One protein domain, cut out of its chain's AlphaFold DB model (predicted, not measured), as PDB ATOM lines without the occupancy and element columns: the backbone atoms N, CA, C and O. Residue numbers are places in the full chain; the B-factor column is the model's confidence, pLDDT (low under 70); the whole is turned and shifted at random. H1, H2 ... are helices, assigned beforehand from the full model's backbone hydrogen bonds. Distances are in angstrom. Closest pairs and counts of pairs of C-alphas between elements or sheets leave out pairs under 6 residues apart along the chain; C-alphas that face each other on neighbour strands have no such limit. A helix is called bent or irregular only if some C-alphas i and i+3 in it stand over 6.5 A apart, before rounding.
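This is residues 23 to 163 of the 181 residues of an uncharacterized protein of Halorubrum californiensis DSM 19288 (UniProt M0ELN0). The longest helix, H3, packs along H2 on the outside of an elongated bundle, four helices running roughly side by side: H1, H2, H5 and H6. In the bundle H1 lies between H5 and H6, the short helix H4 slants across one end near the last residues of H1 and H3, and the loop residues 134 to 139 stick out at the other end. The printed part has 141 residues with six named helices, H1 to H6 in order along the chain, and no named strand; the class is all helix. The whole is compact, with a radius of gyration of the C-alphas of 16.1 A, and its C-alphas span 54 by 28 by 28 A.

H3, residues 71 to 97, touches H2, residues 48 to 65, with 46 pairs of C-alphas within 8 A; the closest C-alphas are those of Ser 60 and Gly 77, 4.1 A apart. The two form a helical hairpin, at a shallow tilt of 26 degrees, opposite ways. With residues 51 to 55 alone H2 touches residues 31 to 35 of H1, residues 23 to 42; the closest C-alphas, of Val 32 and Leu 51, are 6.4 A apart. H1 and H2 are also a helical hairpin, at a shallow tilt of 33 degrees, only just short of steep, opposite ways. H1 is the hub, touching four other helices. It has a kink of 33 degrees near residue 30 and is irregular, but only just: C-alphas 28 and 31 are 6.8 A apart. Residues 23 to 32 of H1 touch H6, residues 142 to 163, which runs the same way at a shallow tilt of 30 degrees; the closest C-alphas, of Ala 25 and Gly 152, are 3.8 A apart. H1 touches H5, residues 112 to 128, at a shallow tilt of 16 degrees, opposite ways, and the closest C-alphas are those of Ile 34 and Val 114, 6.4 A apart. H2 and H6 only just touch, with 3 pairs of C-alphas within 8 A; the closest are those of Phe 55 and Phe 153, 7.4 A apart. H2 and H5 are close but not clearly touching. Residues 38 to 42 of H1 touch H4, residues 101 to 109, at a steep tilt of 43 degrees, with the C-alphas of Ile 38 and Ser 108 closest at 6.5 A. H3 and H4 touch only at the corner, and only just, with 3 pairs of C-alphas within 8 A; the closest are those of Leu 96 and Arg 102, 5.9 A apart. H3 is apart from H1, H5 and H6. Every O i to N i+4 pair is within hydrogen-bond range in H2, H3, H4, H5 and H6, and 14 of 16 are in H1.

H3 measures 38.6 A from first to last C-alpha, from Pro 71 at (147.481, 123.091, 132.504) to Arg 97. H2 measures 25.8 A. H1 begins with C-alpha 23 at (126.213, 126.887, 152.186) and measures 29.1 A. H5 measures 23.6 A, and H4 has nine residues. H6 measures 31.7 A and ends with C-alpha 163 at (108.500, 124.912, 135.082).

The two C-alphas farthest apart are those of Ala 99 and Gly 137, 56.1 A. The printed part has no cut. The link from H5 to H6, residues 129 to 141, is long, and its residues 134 to 139 stand free; the other four links are tight. The mean pLDDT of the printed part is 86.8, and it is under 70 at residues 99 to 101, residues 131 to 140 and residue 163.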
ATOM      1  N   ASN A  23     126.145 125.436 152.376       91.25
ATOM      2  CA  ASN A  23     126.213 126.887 152.186       91.25
ATOM      3  C   ASN A  23     126.525 127.234 150.730       91.25
ATOM      4  O   ASN A  23     125.891 128.113 150.152       91.25
ATOM      5  N   MET A  24     127.446 126.503 150.100       94.06
ATOM      6  CA  MET A  24     127.764 126.713 148.692       94.06
ATOM      7  C   MET A  24     126.623 126.343 147.754       94.06
ATOM      8  O   MET A  24     126.451 127.016 146.740       94.06
ATOM      9  N   ALA A  25     125.778 125.374 148.101       95.19
ATOM     10  CA  ALA A  25     124.563 125.108 147.338       95.19
ATOM     11  C   ALA A  25     123.613 126.319 147.326       95.19
ATOM     12  O   ALA A  25     123.041 126.637 146.283       95.19
ATOM     13  N   LEU A  26     123.508 127.061 148.437       94.69
ATOM     14  CA  LEU A  26     122.750 128.320 148.477       94.69
ATOM     15  C   LEU A  26     123.386 129.399 147.586       94.69
ATOM     16  O   LEU A  26     122.673 130.126 146.893       94.69
ATOM     17  N   VAL A  27     124.721 129.470 147.542       96.31
ATOM     18  CA  VAL A  27     125.443 130.374 146.628       96.31
ATOM     19  C   VAL A  27     125.193 129.997 145.164       96.31
ATOM     20  O   VAL A  27     124.964 130.876 144.335       96.31
ATOM     21  N   GLY A  28     125.187 128.701 144.842       96.50
ATOM     22  CA  GLY A  28     124.886 128.181 143.503       96.50
ATOM     23  C   GLY A  28     123.441 128.414 143.065       96.50
ATOM     24  O   GLY A  28     123.180 128.653 141.889       96.50
ATOM     25  N   PHE A  29     122.501 128.412 144.009       96.81
ATOM     26  CA  PHE A  29     121.092 128.729 143.770       96.81
ATOM     27  C   PHE A  29     120.862 130.209 143.404       96.81
ATOM     28  O   PHE A  29     119.979 130.534 142.605       96.81
ATOM     29  N   LEU A  30     121.668 131.117 143.962       96.06
ATOM     30  CA  LEU A  30     121.484 132.565 143.870       96.06
ATOM     31  C   LEU A  30     121.358 133.139 142.438       96.06
ATOM     32  O   LEU A  30     120.419 133.906 142.215       96.06
ATOM     33  N   PRO A  31     122.196 132.785 141.440       95.69
ATOM     34  CA  PRO A  31     122.035 133.287 140.069       95.69
ATOM     35  C   PRO A  31     120.682 132.908 139.448       95.69
ATOM     36  O   PRO A  31     120.085 133.715 138.733       95.69
ATOM     37  N   VAL A  32     120.147 131.724 139.768       96.12
ATOM     38  CA  VAL A  32     118.816 131.299 139.306       96.12
ATOM     39  C   VAL A  32     117.718 132.091 140.017       96.12
ATOM     40  O   VAL A  32     116.772 132.542 139.370       96.12
ATOM     41  N   ALA A  33     117.855 132.332 141.323       95.56
ATOM     42  CA  ALA A  33     116.916 133.154 142.086       95.56
ATOM     43  C   ALA A  33     116.852 134.604 141.577       95.56
ATOM     44  O   ALA A  33     115.763 135.154 141.402       95.56
ATOM     45  N   ILE A  34     118.007 135.202 141.270       95.12
ATOM     46  CA  ILE A  34     118.097 136.532 140.650       95.12
ATOM     47  C   ILE A  34     117.408 136.518 139.283       95.12
ATOM     48  O   ILE A  34     116.605 137.406 138.991       95.12
ATOM     49  N   GLY A  35     117.657 135.490 138.466       93.12
ATOM     50  CA  GLY A  35     116.970 135.302 137.188       93.12
ATOM     51  C   GLY A  35     115.450 135.274 137.346       93.12
ATOM     52  O   GLY A  35     114.750 136.059 136.713       93.12
ATOM     53  N   ARG A  36     114.935 134.462 138.273       92.94
ATOM     54  CA  ARG A  36     113.502 134.380 138.606       92.94
ATOM     55  C   ARG A  36     112.913 135.714 139.066       92.94
ATOM     56  O   ARG A  36     111.798 136.052 138.674       92.94
ATOM     57  N   TYR A  37     113.643 136.475 139.881       92.50
ATOM     58  CA  TYR A  37     113.225 137.810 140.313       92.50
ATOM     59  C   TYR A  37     113.103 138.770 139.119       92.50
ATOM     60  O   TYR A  37     112.096 139.464 138.966       92.50
ATOM     61  N   ILE A  38     114.094 138.755 138.225       91.19
ATOM     62  CA  ILE A  38     114.081 139.543 136.989       91.19
ATOM     63  C   ILE A  38     112.881 139.163 136.112       91.19
ATOM     64  O   ILE A  38     112.195 140.047 135.593       91.19
ATOM     65  N   GLU A  39     112.605 137.868 135.958       90.06
ATOM     66  CA  GLU A  39     111.461 137.366 135.194       90.06
ATOM     67  C   GLU A  39     110.131 137.847 135.767       90.06
ATOM     68  O   GLU A  39     109.285 138.339 135.019       90.06
ATOM     69  N   ALA A  40     109.966 137.758 137.090       88.50
ATOM     70  CA  ALA A  40     108.767 138.213 137.786       88.50
ATOM     71  C   ALA A  40     108.538 139.717 137.583       88.50
ATOM     72  O   ALA A  40     107.439 140.129 137.222       88.50
ATOM     73  N   LYS A  41     109.591 140.534 137.717       86.94
ATOM     74  CA  LYS A  41     109.503 141.987 137.506       86.94
ATOM     75  C   LYS A  41     109.211 142.353 136.051       86.94
ATOM     76  O   LYS A  41     108.540 143.344 135.774       86.94
ATOM     77  N   ARG A  42     109.739 141.580 135.101       85.44
ATOM     78  CA  ARG A  42     109.532 141.827 133.669       85.44
ATOM     79  C   ARG A  42     108.226 141.228 133.150       85.44
ATOM     80  O   ARG A  42     107.812 141.645 132.074       85.44
ATOM     81  N   GLY A  43     107.621 140.257 133.831       84.06
ATOM     82  CA  GLY A  43     106.469 139.501 133.326       84.06
ATOM     83  C   GLY A  43     106.796 138.602 132.126       84.06
ATOM     84  O   GLY A  43     105.914 138.279 131.338       84.06
ATOM     85  N   ARG A  44     108.070 138.239 131.929       83.88
ATOM     86  CA  ARG A  44     108.514 137.344 130.847       83.88
ATOM     87  C   ARG A  44     109.733 136.533 131.290       83.88
ATOM     88  O   ARG A  44     110.525 137.071 132.065       83.88
ATOM     89  N   PRO A  45     109.919 135.306 130.778       85.94
ATOM     90  CA  PRO A  45     111.117 134.526 131.056       85.94
ATOM     91  C   PRO A  45     112.373 135.226 130.517       85.94
ATOM     92  O   PRO A  45     112.305 135.982 129.537       85.94
ATOM     93  N   ILE A  46     113.502 134.983 131.177       86.94
ATOM     94  CA  ILE A  46     114.825 135.323 130.666       86.94
ATOM     95  C   ILE A  46     115.331 134.147 129.844       86.94
ATOM     96  O   ILE A  46     114.942 133.000 130.055       86.94
ATOM     97  N   ASP A  47     116.215 134.434 128.903       89.00
ATOM     98  CA  ASP A  47     116.904 133.381 128.175       89.00
ATOM     99  C   ASP A  47     117.781 132.543 129.123       89.00
ATOM    100  O   ASP A  47     118.623 133.079 129.854       89.00
ATOM    101  N   THR A  48     117.600 131.221 129.107       90.44
ATOM    102  CA  THR A  48     118.316 130.308 130.004       90.44
ATOM    103  C   THR A  48     119.826 130.275 129.749       90.44
ATOM    104  O   THR A  48     120.600 129.915 130.639       90.44
ATOM    105  N   GLY A  49     120.273 130.715 128.571       92.06
ATOM    106  CA  GLY A  49     121.680 130.932 128.261       92.06
ATOM    107  C   GLY A  49     122.342 131.962 129.179       92.06
ATOM    108  O   GLY A  49     123.532 131.832 129.451       92.06
ATOM    109  N   LEU A  50     121.598 132.925 129.747       92.12
ATOM    110  CA  LEU A  50     122.133 133.833 130.773       92.12
ATOM    111  C   LEU A  50     122.454 133.100 132.082       92.12
ATOM    112  O   LEU A  50     123.476 133.388 132.703       92.12
ATOM    113  N   LEU A  51     121.611 132.145 132.490       94.56
ATOM    114  CA  LEU A  51     121.842 131.342 133.694       94.56
ATOM    115  C   LEU A  51     123.050 130.420 133.509       94.56
ATOM    116  O   LEU A  51     123.918 130.356 134.379       94.56
ATOM    117  N   LEU A  52     123.147 129.762 132.349       95.75
ATOM    118  CA  LEU A  52     124.316 128.953 131.995       95.75
ATOM    119  C   LEU A  52     125.588 129.801 131.919       95.75
ATOM    120  O   LEU A  52     126.627 129.389 132.428       95.75
ATOM    121  N   ALA A  53     125.515 130.997 131.333       96.19
ATOM    122  CA  ALA A  53     126.651 131.906 131.277       96.19
ATOM    123  C   ALA A  53     127.130 132.305 132.677       96.19
ATOM    124  O   ALA A  53     128.330 132.270 132.929       96.19
ATOM    125  N   ALA A  54     126.209 132.608 133.600       96.06
ATOM    126  CA  ALA A  54     126.548 132.888 134.992       96.06
ATOM    127  C   ALA A  54     127.272 131.700 135.647       96.06
ATOM    128  O   ALA A  54     128.316 131.886 136.266       96.06
ATOM    129  N   PHE A  55     126.781 130.474 135.448       97.06
ATOM    130  CA  PHE A  55     127.443 129.276 135.963       97.06
ATOM    131  C   PHE A  55     128.855 129.095 135.402       97.06
ATOM    132  O   PHE A  55     129.807 128.939 136.167       97.06
ATOM    133  N   PHE A  56     129.014 129.158 134.079       97.25
ATOM    134  CA  PHE A  56     130.314 128.979 133.433       97.25
ATOM    135  C   PHE A  56     131.304 130.099 133.765       97.25
ATOM    136  O   PHE A  56     132.500 129.830 133.890       97.25
ATOM    137  N   LEU A  57     130.820 131.327 133.973       96.75
ATOM    138  CA  LEU A  57     131.630 132.434 134.472       96.75
ATOM    139  C   LEU A  57     132.196 132.114 135.859       96.75
ATOM    140  O   LEU A  57     133.392 132.287 136.085       96.75
ATOM    141  N   SER A  58     131.369 131.597 136.768       95.19
ATOM    142  CA  SER A  58     131.824 131.192 138.100       95.19
ATOM    143  C   SER A  58     132.791 130.021 138.048       95.19
ATOM    144  O   SER A  58     133.816 130.074 138.714       95.19
ATOM    145  N   VAL A  59     132.517 128.989 137.242       94.75
ATOM    146  CA  VAL A  59     133.431 127.845 137.056       94.75
ATOM    147  C   VAL A  59     134.789 128.325 136.544       94.75
ATOM    148  O   VAL A  59     135.823 127.912 137.065       94.75
ATOM    149  N   SER A  60     134.789 129.228 135.558       94.38
ATOM    150  CA  SER A  60     136.008 129.826 135.017       94.38
ATOM    151  C   SER A  60     136.775 130.603 136.086       94.38
ATOM    152  O   SER A  60     137.966 130.365 136.285       94.38
ATOM    153  N   GLY A  61     136.079 131.464 136.836       92.00
ATOM    154  CA  GLY A  61     136.657 132.206 137.953       92.00
ATOM    155  C   GLY A  61     137.269 131.276 139.000       92.00
ATOM    156  O   GLY A  61     138.441 131.416 139.323       92.00
ATOM    157  N   ILE A  62     136.525 130.275 139.471       90.69
ATOM    158  CA  ILE A  62     137.004 129.300 140.463       90.69
ATOM    159  C   ILE A  62     138.248 128.565 139.950       90.69
ATOM    160  O   ILE A  62     139.224 128.444 140.682       90.69
ATOM    161  N   ALA A  63     138.265 128.117 138.692       89.25
ATOM    162  CA  ALA A  63     139.418 127.419 138.121       89.25
ATOM    163  C   ALA A  63     140.672 128.306 138.018       89.25
ATOM    164  O   ALA A  63     141.779 127.826 138.241       89.25
ATOM    165  N   ILE A  64     140.509 129.591 137.693       88.94
ATOM    166  CA  ILE A  64     141.625 130.538 137.541       88.94
ATOM    167  C   ILE A  64     142.155 131.006 138.899       88.94
ATOM    168  O   ILE A  64     143.356 131.222 139.058       88.94
ATOM    169  N   PHE A  65     141.253 131.196 139.860       86.25
ATOM    170  CA  PHE A  65     141.536 131.879 141.113       86.25
ATOM    171  C   PHE A  65     141.718 130.908 142.290       86.25
ATOM    172  O   PHE A  65     142.629 131.080 143.089       86.25
ATOM    173  N   ALA A  66     140.890 129.881 142.418       85.44
ATOM    174  CA  ALA A  66     140.889 129.012 143.598       85.44
ATOM    175  C   ALA A  66     141.817 127.800 143.467       85.44
ATOM    176  O   ALA A  66     142.205 127.192 144.464       85.44
ATOM    177  N   VAL A  67     142.116 127.392 142.232       82.69
ATOM    178  CA  VAL A  67     142.862 126.164 141.948       82.69
ATOM    179  C   VAL A  67     144.328 126.507 141.670       82.69
ATOM    180  O   VAL A  67     144.602 127.429 140.899       82.69
ATOM    181  N   PRO A  68     145.294 125.761 142.242       83.25
ATOM    182  CA  PRO A  68     146.702 125.923 141.904       83.25
ATOM    183  C   PRO A  68     146.940 125.861 140.394       83.25
ATOM    184  O   PRO A  68     146.381 125.011 139.690       83.25
ATOM    185  N   ARG A  69     147.797 126.761 139.897       84.81
ATOM    186  CA  ARG A  69     148.082 126.881 138.463       84.81
ATOM    187  C   ARG A  69     148.562 125.546 137.903       84.81
ATOM    188  O   ARG A  69     149.613 125.037 138.278       84.81
ATOM    189  N   SER A  70     147.786 125.005 136.976       85.75
ATOM    190  CA  SER A  70     148.080 123.774 136.251       85.75
ATOM    191  C   SER A  70     147.509 123.872 134.834       85.75
ATOM    192  O   SER A  70     146.551 124.622 134.621       85.75
ATOM    193  N   PRO A  71     148.041 123.115 133.855       90.12
ATOM    194  CA  PRO A  71     147.481 123.091 132.504       90.12
ATOM    195  C   PRO A  71     145.989 122.742 132.493       90.12
ATOM    196  O   PRO A  71     145.223 123.324 131.731       90.12
ATOM    197  N   LEU A  72     145.566 121.844 133.390       88.19
ATOM    198  CA  LEU A  72     144.167 121.460 133.544       88.19
ATOM    199  C   LEU A  72     143.309 122.617 134.076       88.19
ATOM    200  O   LEU A  72     142.261 122.894 133.501       88.19
ATOM    201  N   ALA A  73     143.754 123.319 135.122       87.44
ATOM    202  CA  ALA A  73     143.038 124.481 135.653       87.44
ATOM    203  C   ALA A  73     142.889 125.585 134.591       87.44
ATOM    204  O   ALA A  73     141.802 126.132 134.417       87.44
ATOM    205  N   SER A  74     143.940 125.840 133.806       90.06
ATOM    206  CA  SER A  74     143.897 126.785 132.684       90.06
ATOM    207  C   SER A  74     142.949 126.332 131.570       90.06
ATOM    208  O   SER A  74     142.215 127.157 131.022       90.06
ATOM    209  N   ALA A  75     142.924 125.036 131.245       93.06
ATOM    210  CA  ALA A  75     142.021 124.476 130.243       93.06
ATOM    211  C   ALA A  75     140.554 124.592 130.685       93.06
ATOM    212  O   ALA A  75     139.724 125.067 129.913       93.06
ATOM    213  N   VAL A  76     140.247 124.242 131.939       91.38
ATOM    214  CA  VAL A  76     138.903 124.392 132.525       91.38
ATOM    215  C   VAL A  76     138.501 125.865 132.588       91.38
ATOM    216  O   VAL A  76     137.394 126.213 132.182       91.38
ATOM    217  N   GLY A  77     139.409 126.739 133.034       92.56
ATOM    218  CA  GLY A  77     139.198 128.185 133.076       92.56
ATOM    219  C   GLY A  77     138.853 128.758 131.704       92.56
ATOM    220  O   GLY A  77     137.850 129.459 131.555       92.56
ATOM    221  N   THR A  78     139.637 128.397 130.687       94.12
ATOM    222  CA  THR A  78     139.427 128.823 129.298       94.12
ATOM    223  C   THR A  78     138.119 128.278 128.738       94.12
ATOM    224  O   THR A  78     137.321 129.046 128.212       94.12
ATOM    225  N   ALA A  79     137.856 126.978 128.898       94.94
ATOM    226  CA  ALA A  79     136.633 126.348 128.410       94.94
ATOM    227  C   ALA A  79     135.382 126.967 129.049       94.94
ATOM    228  O   ALA A  79     134.426 127.294 128.345       94.94
ATOM    229  N   GLY A  80     135.406 127.199 130.367       93.94
ATOM    230  CA  GLY A  80     134.336 127.897 131.076       93.94
ATOM    231  C   GLY A  80     134.115 129.306 130.528       93.94
ATOM    232  O   GLY A  80     132.985 129.680 130.225       93.94
ATOM    233  N   LEU A  81     135.184 130.072 130.300       95.94
ATOM    234  CA  LEU A  81     135.066 131.414 129.733       95.94
ATOM    235  C   LEU A  81     134.492 131.384 128.308       95.94
ATOM    236  O   LEU A  81     133.608 132.177 127.983       95.94
ATOM    237  N   THR A  82     134.942 130.448 127.471       96.12
ATOM    238  CA  THR A  82     134.405 130.251 126.120       96.12
ATOM    239  C   THR A  82     132.909 129.951 126.163       96.12
ATOM    240  O   THR A  82     132.138 130.617 125.476       96.12
ATOM    241  N   LEU A  83     132.471 129.009 127.003       95.88
ATOM    242  CA  LEU A  83     131.052 128.671 127.146       95.88
ATOM    243  C   LEU A  83     130.236 129.850 127.688       95.88
ATOM    244  O   LEU A  83     129.157 130.131 127.166       95.88
ATOM    245  N   CYS A  84     130.767 130.599 128.658       95.44
ATOM    246  CA  CYS A  84     130.151 131.829 129.152       95.44
ATOM    247  C   CYS A  84     129.908 132.836 128.020       95.44
ATOM    248  O   CYS A  84     128.805 133.366 127.886       95.44
ATOM    249  N   VAL A  85     130.914 133.086 127.178       95.00
ATOM    250  CA  VAL A  85     130.792 134.013 126.044       95.00
ATOM    251  C   VAL A  85     129.800 133.498 125.004       95.00
ATOM    252  O   VAL A  85     129.007 134.281 124.481       95.00
ATOM    253  N   LEU A  86     129.811 132.196 124.712       94.69
ATOM    254  CA  LEU A  86     128.905 131.593 123.737       94.69
ATOM    255  C   LEU A  86     127.443 131.709 124.185       94.69
ATOM    256  O   LEU A  86     126.645 132.318 123.470       94.69
ATOM    257  N   PHE A  87     127.111 131.196 125.375       92.44
ATOM    258  CA  PHE A  87     125.744 131.209 125.904       92.44
ATOM    259  C   PHE A  87     125.278 132.617 126.287       92.44
ATOM    260  O   PHE A  87     124.161 133.017 125.962       92.44
ATOM    261  N   GLY A  88     126.139 133.411 126.925       90.44
ATOM    262  CA  GLY A  88     125.807 134.779 127.317       90.44
ATOM    263  C   GLY A  88     125.649 135.683 126.100       90.44
ATOM    264  O   GLY A  88     124.694 136.452 126.004       90.44
ATOM    265  N   GLY A  89     126.540 135.551 125.117       88.81
ATOM    266  CA  GLY A  89     126.487 136.318 123.880       88.81
ATOM    267  C   GLY A  89     125.274 135.979 123.016       88.81
ATOM    268  O   GLY A  89     124.676 136.881 122.426       88.81
ATOM    269  N   SER A  90     124.879 134.704 122.906       89.25
ATOM    270  CA  SER A  90     123.634 134.332 122.214       89.25
ATOM    271  C   SER A  90     122.408 134.887 122.939       89.25
ATOM    272  O   SER A  90     121.581 135.545 122.307       89.25
ATOM    273  N   ALA A  91     122.347 134.716 124.258       88.50
ATOM    274  CA  ALA A  91     121.217 135.126 125.079       88.50
ATOM    275  C   ALA A  91     121.022 136.651 125.096       88.50
ATOM    276  O   ALA A  91     119.922 137.147 124.857       88.50
ATOM    277  N   VAL A  92     122.098 137.425 125.279       86.31
ATOM    278  CA  VAL A  92     122.049 138.896 125.220       86.31
ATOM    279  C   VAL A  92     121.610 139.374 123.837       86.31
ATOM    280  O   VAL A  92     120.793 140.287 123.733       86.31
ATOM    281  N   ARG A  93     122.100 138.755 122.754       85.81
ATOM    282  CA  ARG A  93     121.670 139.113 121.393       85.81
ATOM    283  C   ARG A  93     120.182 138.853 121.179       85.81
ATOM    284  O   ARG A  93     119.515 139.690 120.575       85.81
ATOM    285  N   GLN A  94     119.666 137.730 121.668       84.81
ATOM    286  CA  GLN A  94     118.245 137.401 121.591       84.81
ATOM    287  C   GLN A  94     117.396 138.380 122.403       84.81
ATOM    288  O   GLN A  94     116.427 138.930 121.883       84.81
ATOM    289  N   GLU A  95     117.813 138.675 123.634       80.94
ATOM    290  CA  GLU A  95     117.170 139.669 124.486       80.94
ATOM    291  C   GLU A  95     117.114 141.033 123.795       80.94
ATOM    292  O   GLU A  95     116.035 141.601 123.677       80.94
ATOM    293  N   LEU A  96     118.228 141.541 123.258       78.75
ATOM    294  CA  LEU A  96     118.309 142.868 122.628       78.75
ATOM    295  C   LEU A  96     117.548 143.009 121.301       78.75
ATOM    296  O   LEU A  96     117.306 144.144 120.882       78.75
ATOM    297  N   ARG A  97     117.225 141.901 120.617       80.94
ATOM    298  CA  ARG A  97     116.450 141.893 119.360       80.94
ATOM    299  C   ARG A  97     114.961 142.145 119.578       80.94
ATOM    300  O   ARG A  97     114.277 142.577 118.656       80.94
ATOM    301  N   LEU A  98     114.458 141.890 120.779       77.31
ATOM    302  CA  LEU A  98     113.073 142.170 121.131       77.31
ATOM    303  C   LEU A  98     112.912 143.698 121.276       77.31
ATOM    304  O   LEU A  98     113.496 144.296 122.171       77.31
ATOM    305  N   ALA A  99     112.162 144.343 120.375       55.31
ATOM    306  CA  ALA A  99     112.131 145.808 120.211       55.31
ATOM    307  C   ALA A  99     111.783 146.604 121.491       55.31
ATOM    308  O   ALA A  99     112.233 147.736 121.653       55.31
ATOM    309  N   ASP A 100     111.066 145.987 122.432       65.44
ATOM    310  CA  ASP A 100     110.635 146.575 123.708       65.44
ATOM    311  C   ASP A 100     111.466 146.092 124.925       65.44
ATOM    312  O   ASP A 100     111.163 146.337 126.096       65.44
ATOM    313  N   SER A 101     112.548 145.343 124.685       64.81
ATOM    314  CA  SER A 101     113.338 144.741 125.759       64.81
ATOM    315  C   SER A 101     114.417 145.661 126.297       64.81
ATOM    316  O   SER A 101     114.693 145.580 127.485       64.81
ATOM    317  N   ARG A 102     115.027 146.536 125.485       70.00
ATOM    318  CA  ARG A 102     116.225 147.296 125.891       70.00
ATOM    319  C   ARG A 102     115.975 148.172 127.116       70.00
ATOM    320  O   ARG A 102     116.782 148.154 128.044       70.00
ATOM    321  N   GLY A 103     114.853 148.895 127.135       72.06
ATOM    322  CA  GLY A 103     114.456 149.742 128.263       72.06
ATOM    323  C   GLY A 103     114.184 148.926 129.526       72.06
ATOM    324  O   GLY A 103     114.740 149.209 130.583       72.06
ATOM    325  N   ARG A 104     113.422 147.835 129.402       74.56
ATOM    326  CA  ARG A 104     113.109 146.922 130.515       74.56
ATOM    327  C   ARG A 104     114.321 146.138 131.016       74.56
ATOM    328  O   ARG A 104     114.425 145.862 132.209       74.56
ATOM    329  N   TRP A 105     115.246 145.791 130.125       74.62
ATOM    330  CA  TRP A 105     116.483 145.089 130.454       74.62
ATOM    331  C   TRP A 105     117.397 145.996 131.268       74.62
ATOM    332  O   TRP A 105     117.847 145.596 132.337       74.62
ATOM    333  N   ARG A 106     117.566 147.250 130.828       76.81
ATOM    334  CA  ARG A 106     118.280 148.289 131.580       76.81
ATOM    335  C   ARG A 106     117.613 148.591 132.920       76.81
ATOM    336  O   ARG A 106     118.289 148.543 133.936       76.81
ATOM    337  N   ALA A 107     116.298 148.799 132.948       79.69
ATOM    338  CA  ALA A 107     115.561 149.077 134.185       79.69
ATOM    339  C   ALA A 107     115.686 147.948 135.223       79.69
ATOM    340  O   ALA A 107     115.703 148.189 136.426       79.69
ATOM    341  N   SER A 108     115.781 146.704 134.759       80.19
ATOM    342  CA  SER A 108     116.004 145.545 135.616       80.19
ATOM    343  C   SER A 108     117.472 145.368 136.012       80.19
ATOM    344  O   SER A 108     117.719 144.933 137.129       80.19
ATOM    345  N   ALA A 109     118.433 145.706 135.151       80.81
ATOM    346  CA  ALA A 109     119.855 145.697 135.499       80.81
ATOM    347  C   ALA A 109     120.215 146.805 136.507       80.81
ATOM    348  O   ALA A 109     121.121 146.632 137.313       80.81
ATOM    349  N   SER A 110     119.484 147.922 136.480       86.19
ATOM    350  CA  SER A 110     119.608 149.034 137.429       86.19
ATOM    351  C   SER A 110     118.789 148.848 138.711       86.19
ATOM    352  O   SER A 110     118.777 149.741 139.554       86.19
ATOM    353  N   ASP A 111     118.082 147.727 138.869       91.06
ATOM    354  CA  ASP A 111     117.329 147.436 140.088       91.06
ATOM    355  C   ASP A 111     118.298 147.199 141.264       91.06
ATOM    356  O   ASP A 111     119.137 146.294 141.168       91.06
ATOM    357  N   PRO A 112     118.179 147.940 142.383       93.25
ATOM    358  CA  PRO A 112     119.017 147.739 143.562       93.25
ATOM    359  C   PRO A 112     119.039 146.292 144.066       93.25
ATOM    360  O   PRO A 112     120.092 145.817 144.473       93.25
ATOM    361  N   VAL A 113     117.923 145.560 143.989       93.31
ATOM    362  CA  VAL A 113     117.846 144.153 144.420       93.31
ATOM    363  C   VAL A 113     118.702 143.259 143.528       93.31
ATOM    364  O   VAL A 113     119.397 142.374 144.021       93.31
ATOM    365  N   VAL A 114     118.698 143.508 142.215       93.00
ATOM    366  CA  VAL A 114     119.528 142.762 141.259       93.00
ATOM    367  C   VAL A 114     121.001 143.080 141.483       93.00
ATOM    368  O   VAL A 114     121.816 142.163 141.534       93.00
ATOM    369  N   ILE A 115     121.340 144.355 141.675       94.44
ATOM    370  CA  ILE A 115     122.716 144.795 141.931       94.44
ATOM    371  C   ILE A 115     123.243 144.185 143.232       94.44
ATOM    372  O   ILE A 115     124.318 143.588 143.234       94.44
ATOM    373  N   VAL A 116     122.480 144.285 144.323       96.38
ATOM    374  CA  VAL A 116     122.847 143.707 145.622       96.38
ATOM    375  C   VAL A 116     122.928 142.186 145.532       96.38
ATOM    376  O   VAL A 116     123.871 141.607 146.062       96.38
ATOM    377  N   GLY A 117     122.003 141.532 144.827       95.25
ATOM    378  CA  GLY A 117     122.023 140.084 144.623       95.25
ATOM    379  C   GLY A 117     123.276 139.616 143.879       95.25
ATOM    380  O   GLY A 117     123.971 138.719 144.353       95.25
ATOM    381  N   ILE A 118     123.607 140.255 142.752       95.12
ATOM    382  CA  ILE A 118     124.818 139.952 141.973       95.12
ATOM    383  C   ILE A 118     126.077 140.262 142.792       95.12
ATOM    384  O   ILE A 118     126.993 139.444 142.836       95.12
ATOM    385  N   GLY A 119     126.122 141.413 143.467       95.88
ATOM    386  CA  GLY A 119     127.250 141.800 144.314       95.88
ATOM    387  C   GLY A 119     127.477 140.812 145.459       95.88
ATOM    388  O   GLY A 119     128.603 140.377 145.683       95.88
ATOM    389  N   THR A 120     126.399 140.386 146.120       95.75
ATOM    390  CA  THR A 120     126.434 139.367 147.178       95.75
ATOM    391  C   THR A 120     126.924 138.033 146.629       95.75
ATOM    392  O   THR A 120     127.786 137.406 147.232       95.75
ATOM    393  N   TRP A 121     126.433 137.610 145.465       96.31
ATOM    394  CA  TRP A 121     126.880 136.378 144.819       96.31
ATOM    395  C   TRP A 121     128.382 136.386 144.516       96.31
ATOM    396  O   TRP A 121     129.084 135.439 144.866       96.31
ATOM    397  N   ILE A 122     128.894 137.475 143.935       94.25
ATOM    398  CA  ILE A 122     130.325 137.637 143.643       94.25
ATOM    399  C   ILE A 122     131.149 137.640 144.936       94.25
ATOM    400  O   ILE A 122     132.182 136.974 145.004       94.25
ATOM    401  N   LEU A 123     130.692 138.349 145.972       93.38
ATOM    402  CA  LEU A 123     131.373 138.403 147.266       93.38
ATOM    403  C   LEU A 123     131.425 137.022 147.939       93.38
ATOM    404  O   LEU A 123     132.466 136.623 148.462       93.38
ATOM    405  N   LEU A 124     130.326 136.268 147.893       92.38
ATOM    406  CA  LEU A 124     130.264 134.906 148.423       92.38
ATOM    407  C   LEU A 124     131.184 133.958 147.644       92.38
ATOM    408  O   LEU A 124     131.879 133.155 148.257       92.38
ATOM    409  N   LEU A 125     131.269 134.087 146.317       91.62
ATOM    410  CA  LEU A 125     132.237 133.331 145.517       91.62
ATOM    411  C   LEU A 125     133.684 133.685 145.887       91.62
ATOM    412  O   LEU A 125     134.498 132.793 146.097       91.62
ATOM    413  N   ALA A 126     134.012 134.971 146.017       88.81
ATOM    414  CA  ALA A 126     135.366 135.402 146.363       88.81
ATOM    415  C   ALA A 126     135.799 134.926 147.761       88.81
ATOM    416  O   ALA A 126     136.947 134.536 147.958       88.81
ATOM    417  N   THR A 127     134.878 134.932 148.728       85.81
ATOM    418  CA  THR A 127     135.149 134.496 150.109       85.81
ATOM    419  C   THR A 127     135.201 132.977 150.249       85.81
ATOM    420  O   THR A 127     136.016 132.457 151.008       85.81
ATOM    421  N   ALA A 128     134.375 132.245 149.499       86.00
ATOM    422  CA  ALA A 128     134.329 130.790 149.560       86.00
ATOM    423  C   ALA A 128     135.481 130.090 148.825       86.00
ATOM    424  O   ALA A 128     135.714 128.902 149.056       86.00
ATOM    425  N   PHE A 129     136.190 130.796 147.945       83.75
ATOM    426  CA  PHE A 129     137.234 130.240 147.089       83.75
ATOM    427  C   PHE A 129     138.545 131.056 147.181       83.75
ATOM    428  O   PHE A 129     138.926 131.727 146.219       83.75
ATOM    429  N   PRO A 130     139.246 131.034 148.335       74.69
ATOM    430  CA  PRO A 130     140.468 131.816 148.548       74.69
ATOM    431  C   PRO A 130     141.670 131.303 147.730       74.69
ATOM    432  O   PRO A 130     141.776 130.114 147.440       74.69
ATOM    433  N   GLN A 131     142.614 132.202 147.408       65.81
ATOM    434  CA  GLN A 131     143.838 131.920 146.624       65.81
ATOM    435  C   GLN A 131     144.884 131.063 147.365       65.81
ATOM    436  O   GLN A 131     145.792 130.518 146.740       65.81
ATOM    437  N   THR A 132     144.822 131.001 148.697       57.06
ATOM    438  CA  THR A 132     145.866 130.408 149.544       57.06
ATOM    439  C   THR A 132     145.258 129.470 150.579       57.06
ATOM    440  O   THR A 132     144.266 129.801 151.229       57.06
ATOM    441  N   VAL A 133     145.867 128.292 150.727       53.19
ATOM    442  CA  VAL A 133     145.516 127.301 151.752       53.19
ATOM    443  C   VAL A 133     145.751 127.938 153.119       53.19
ATOM    444  O   VAL A 133     146.808 128.531 153.334       53.19
ATOM    445  N   ALA A 134     144.756 127.870 154.004       51.97
ATOM    446  CA  ALA A 134     144.809 128.525 155.303       51.97
ATOM    447  C   ALA A 134     146.087 128.146 156.067       51.97
ATOM    448  O   ALA A 134     146.415 126.968 156.215       51.97
ATOM    449  N   THR A 135     146.770 129.163 156.580       49.78
ATOM    450  CA  THR A 135     147.924 129.069 157.481       49.78
ATOM    451  C   THR A 135     147.563 128.524 158.869       49.78
ATOM    452  O   THR A 135     148.458 128.184 159.637       49.78
ATOM    453  N   ASP A 136     146.265 128.371 159.166       45.88
ATOM    454  CA  ASP A 136     145.739 128.235 160.532       45.88
ATOM    455  C   ASP A 136     145.086 126.857 160.785       45.88
ATOM    456  O   ASP A 136     144.203 126.701 161.624       45.88
ATOM    457  N   GLY A 137     145.491 125.831 160.031       45.38
ATOM    458  CA  GLY A 137     145.072 124.438 160.248       45.38
ATOM    459  C   GLY A 137     143.717 124.035 159.645       45.38
ATOM    460  O   GLY A 137     143.451 122.841 159.530       45.38
ATOM    461  N   SER A 138     142.882 124.973 159.176       49.06
ATOM    462  CA  SER A 138     141.647 124.644 158.443       49.06
ATOM    463  C   SER A 138     141.885 124.595 156.928       49.06
ATOM    464  O   SER A 138     141.782 125.603 156.230       49.06
ATOM    465  N   VAL A 139     142.187 123.422 156.375       55.09
ATOM    466  CA  VAL A 139     142.284 123.271 154.913       55.09
ATOM    467  C   VAL A 139     140.892 123.453 154.292       55.09
ATOM    468  O   VAL A 139     140.031 122.583 154.419       55.09
ATOM    469  N   THR A 140     140.658 124.580 153.615       63.44
ATOM    470  CA  THR A 140     139.437 124.817 152.833       63.44
ATOM    471  C   THR A 140     139.356 123.799 151.701       63.44
ATOM    472  O   THR A 140     140.183 123.794 150.787       63.44
ATOM    473  N   ASN A 141     138.349 122.930 151.743       75.62
ATOM    474  CA  ASN A 141     138.151 121.921 150.712       75.62
ATOM    475  C   ASN A 141     137.434 122.538 149.498       75.62
ATOM    476  O   ASN A 141     136.207 122.483 149.380       75.62
ATOM    477  N   VAL A 142     138.225 123.119 148.588       81.81
ATOM    478  CA  VAL A 142     137.765 123.724 147.320       81.81
ATOM    479  C   VAL A 142     136.879 122.763 146.525       81.81
ATOM    480  O   VAL A 142     135.900 123.193 145.917       81.81
ATOM    481  N   TYR A 143     137.169 121.460 146.572       83.19
ATOM    482  CA  TYR A 143     136.362 120.446 145.901       83.19
ATOM    483  C   TYR A 143     134.950 120.355 146.494       83.19
ATOM    484  O   TYR A 143     133.978 120.451 145.749       83.19
ATOM    485  N   VAL A 144     134.806 120.243 147.819       85.38
ATOM    486  CA  VAL A 144     133.479 120.164 148.464       85.38
ATOM    487  C   VAL A 144     132.682 121.456 148.264       85.38
ATOM    488  O   VAL A 144     131.483 121.393 147.993       85.38
ATOM    489  N   HIS A 145     133.337 122.622 148.326       90.31
ATOM    490  CA  HIS A 145     132.694 123.904 148.022       90.31
ATOM    491  C   HIS A 145     132.178 123.947 146.584       90.31
ATOM    492  O   HIS A 145     131.024 124.304 146.345       90.31
ATOM    493  N   PHE A 146     133.016 123.547 145.628       91.81
ATOM    494  CA  PHE A 146     132.648 123.518 144.220       91.81
ATOM    495  C   PHE A 146     131.504 122.537 143.944       91.81
ATOM    496  O   PHE A 146     130.559 122.889 143.244       91.81
ATOM    497  N   VAL A 147     131.551 121.332 144.521       92.31
ATOM    498  CA  VAL A 147     130.480 120.334 144.380       92.31
ATOM    499  C   VAL A 147     129.170 120.868 144.952       92.31
ATOM    500  O   VAL A 147     128.146 120.792 144.279       92.31
ATOM    501  N   GLY A 148     129.196 121.462 146.149       94.19
ATOM    502  CA  GLY A 148     128.023 122.100 146.748       94.19
ATOM    503  C   GLY A 148     127.439 123.190 145.850       94.19
ATOM    504  O   GLY A 148     126.257 123.153 145.515       94.19
ATOM    505  N   TYR A 149     128.293 124.101 145.379       95.94
ATOM    506  CA  TYR A 149     127.931 125.156 144.434       95.94
ATOM    507  C   TYR A 149     127.283 124.606 143.158       95.94
ATOM    508  O   TYR A 149     126.194 125.037 142.773       95.94
ATOM    509  N   ALA A 150     127.921 123.622 142.523       96.69
ATOM    510  CA  ALA A 150     127.438 123.025 141.289       96.69
ATOM    511  C   ALA A 150     126.099 122.309 141.485       96.69
ATOM    512  O   ALA A 150     125.193 122.489 140.677       96.69
ATOM    513  N   LEU A 151     125.932 121.552 142.572       96.69
ATOM    514  CA  LEU A 151     124.669 120.883 142.884       96.69
ATOM    515  C   LEU A 151     123.542 121.885 143.152       96.69
ATOM    516  O   LEU A 151     122.435 121.698 142.645       96.69
ATOM    517  N   GLY A 152     123.822 122.957 143.897       96.69
ATOM    518  CA  GLY A 152     122.859 124.026 144.153       96.69
ATOM    519  C   GLY A 152     122.398 124.707 142.870       96.69
ATOM    520  O   GLY A 152     121.194 124.825 142.630       96.69
ATOM    521  N   PHE A 153     123.348 125.072 142.005       97.56
ATOM    522  CA  PHE A 153     123.038 125.643 140.698       97.56
ATOM    523  C   PHE A 153     122.239 124.671 139.832       97.56
ATOM    524  O   PHE A 153     121.170 125.029 139.352       97.56
ATOM    525  N   MET A 154     122.723 123.440 139.647       96.69
ATOM    526  CA  MET A 154     122.095 122.459 138.758       96.69
ATOM    527  C   MET A 154     120.677 122.116 139.205       96.69
ATOM    528  O   MET A 154     119.773 122.072 138.378       96.69
ATOM    529  N   THR A 155     120.455 121.932 140.508       96.00
ATOM    530  CA  THR A 155     119.116 121.659 141.048       96.00
ATOM    531  C   THR A 155     118.172 122.829 140.779       96.00
ATOM    532  O   THR A 155     117.059 122.634 140.293       96.00
ATOM    533  N   ALA A 156     118.626 124.060 141.037       95.69
ATOM    534  CA  ALA A 156     117.842 125.267 140.795       95.69
ATOM    535  C   ALA A 156     117.549 125.484 139.304       95.69
ATOM    536  O   ALA A 156     116.426 125.812 138.930       95.69
ATOM    537  N   TYR A 157     118.559 125.281 138.461       94.94
ATOM    538  CA  TYR A 157     118.492 125.411 137.013       94.94
ATOM    539  C   TYR A 157     117.512 124.405 136.411       94.94
ATOM    540  O   TYR A 157     116.624 124.785 135.654       94.94
ATOM    541  N   LEU A 158     117.612 123.132 136.802       94.56
ATOM    542  CA  LEU A 158     116.683 122.098 136.353       94.56
ATOM    543  C   LEU A 158     115.256 122.388 136.824       94.56
ATOM    544  O   LEU A 158     114.325 122.209 136.051       94.56
ATOM    545  N   ALA A 159     115.068 122.881 138.051       92.12
ATOM    546  CA  ALA A 159     113.748 123.280 138.541       92.12
ATOM    547  C   ALA A 159     113.172 124.497 137.790       92.12
ATOM    548  O   ALA A 159     111.962 124.569 137.560       92.12
ATOM    549  N   HIS A 160     114.023 125.453 137.401       90.19
ATOM    550  CA  HIS A 160     113.652 126.588 136.549       90.19
ATOM    551  C   HIS A 160     113.203 126.110 135.163       90.19
ATOM    552  O   HIS A 160     112.098 126.446 134.734       90.19
ATOM    553  N   GLU A 161     113.990 125.244 134.525       89.25
ATOM    554  CA  GLU A 161     113.663 124.670 133.218       89.25
ATOM    555  C   GLU A 161     112.432 123.755 133.276       89.25
ATOM    556  O   GLU A 161     111.586 123.812 132.384       89.25
ATOM    557  N   TRP A 162     112.254 122.973 134.346       85.31
ATOM    558  CA  TRP A 162     111.088 122.102 134.537       85.31
ATOM    559  C   TRP A 162     109.769 122.881 134.467       85.31
ATOM    560  O   TRP A 162     108.862 122.503 133.726       85.31
ATOM    561  N   LYS A 163     109.681 124.030 135.152       67.94
ATOM    562  CA  LYS A 163     108.500 124.912 135.082       67.94
ATOM    563  C   LYS A 163     108.275 125.504 133.687       67.94
ATOM    564  O   LYS A 163     107.148 125.842 133.331       67.94
TER     565      LYS A 163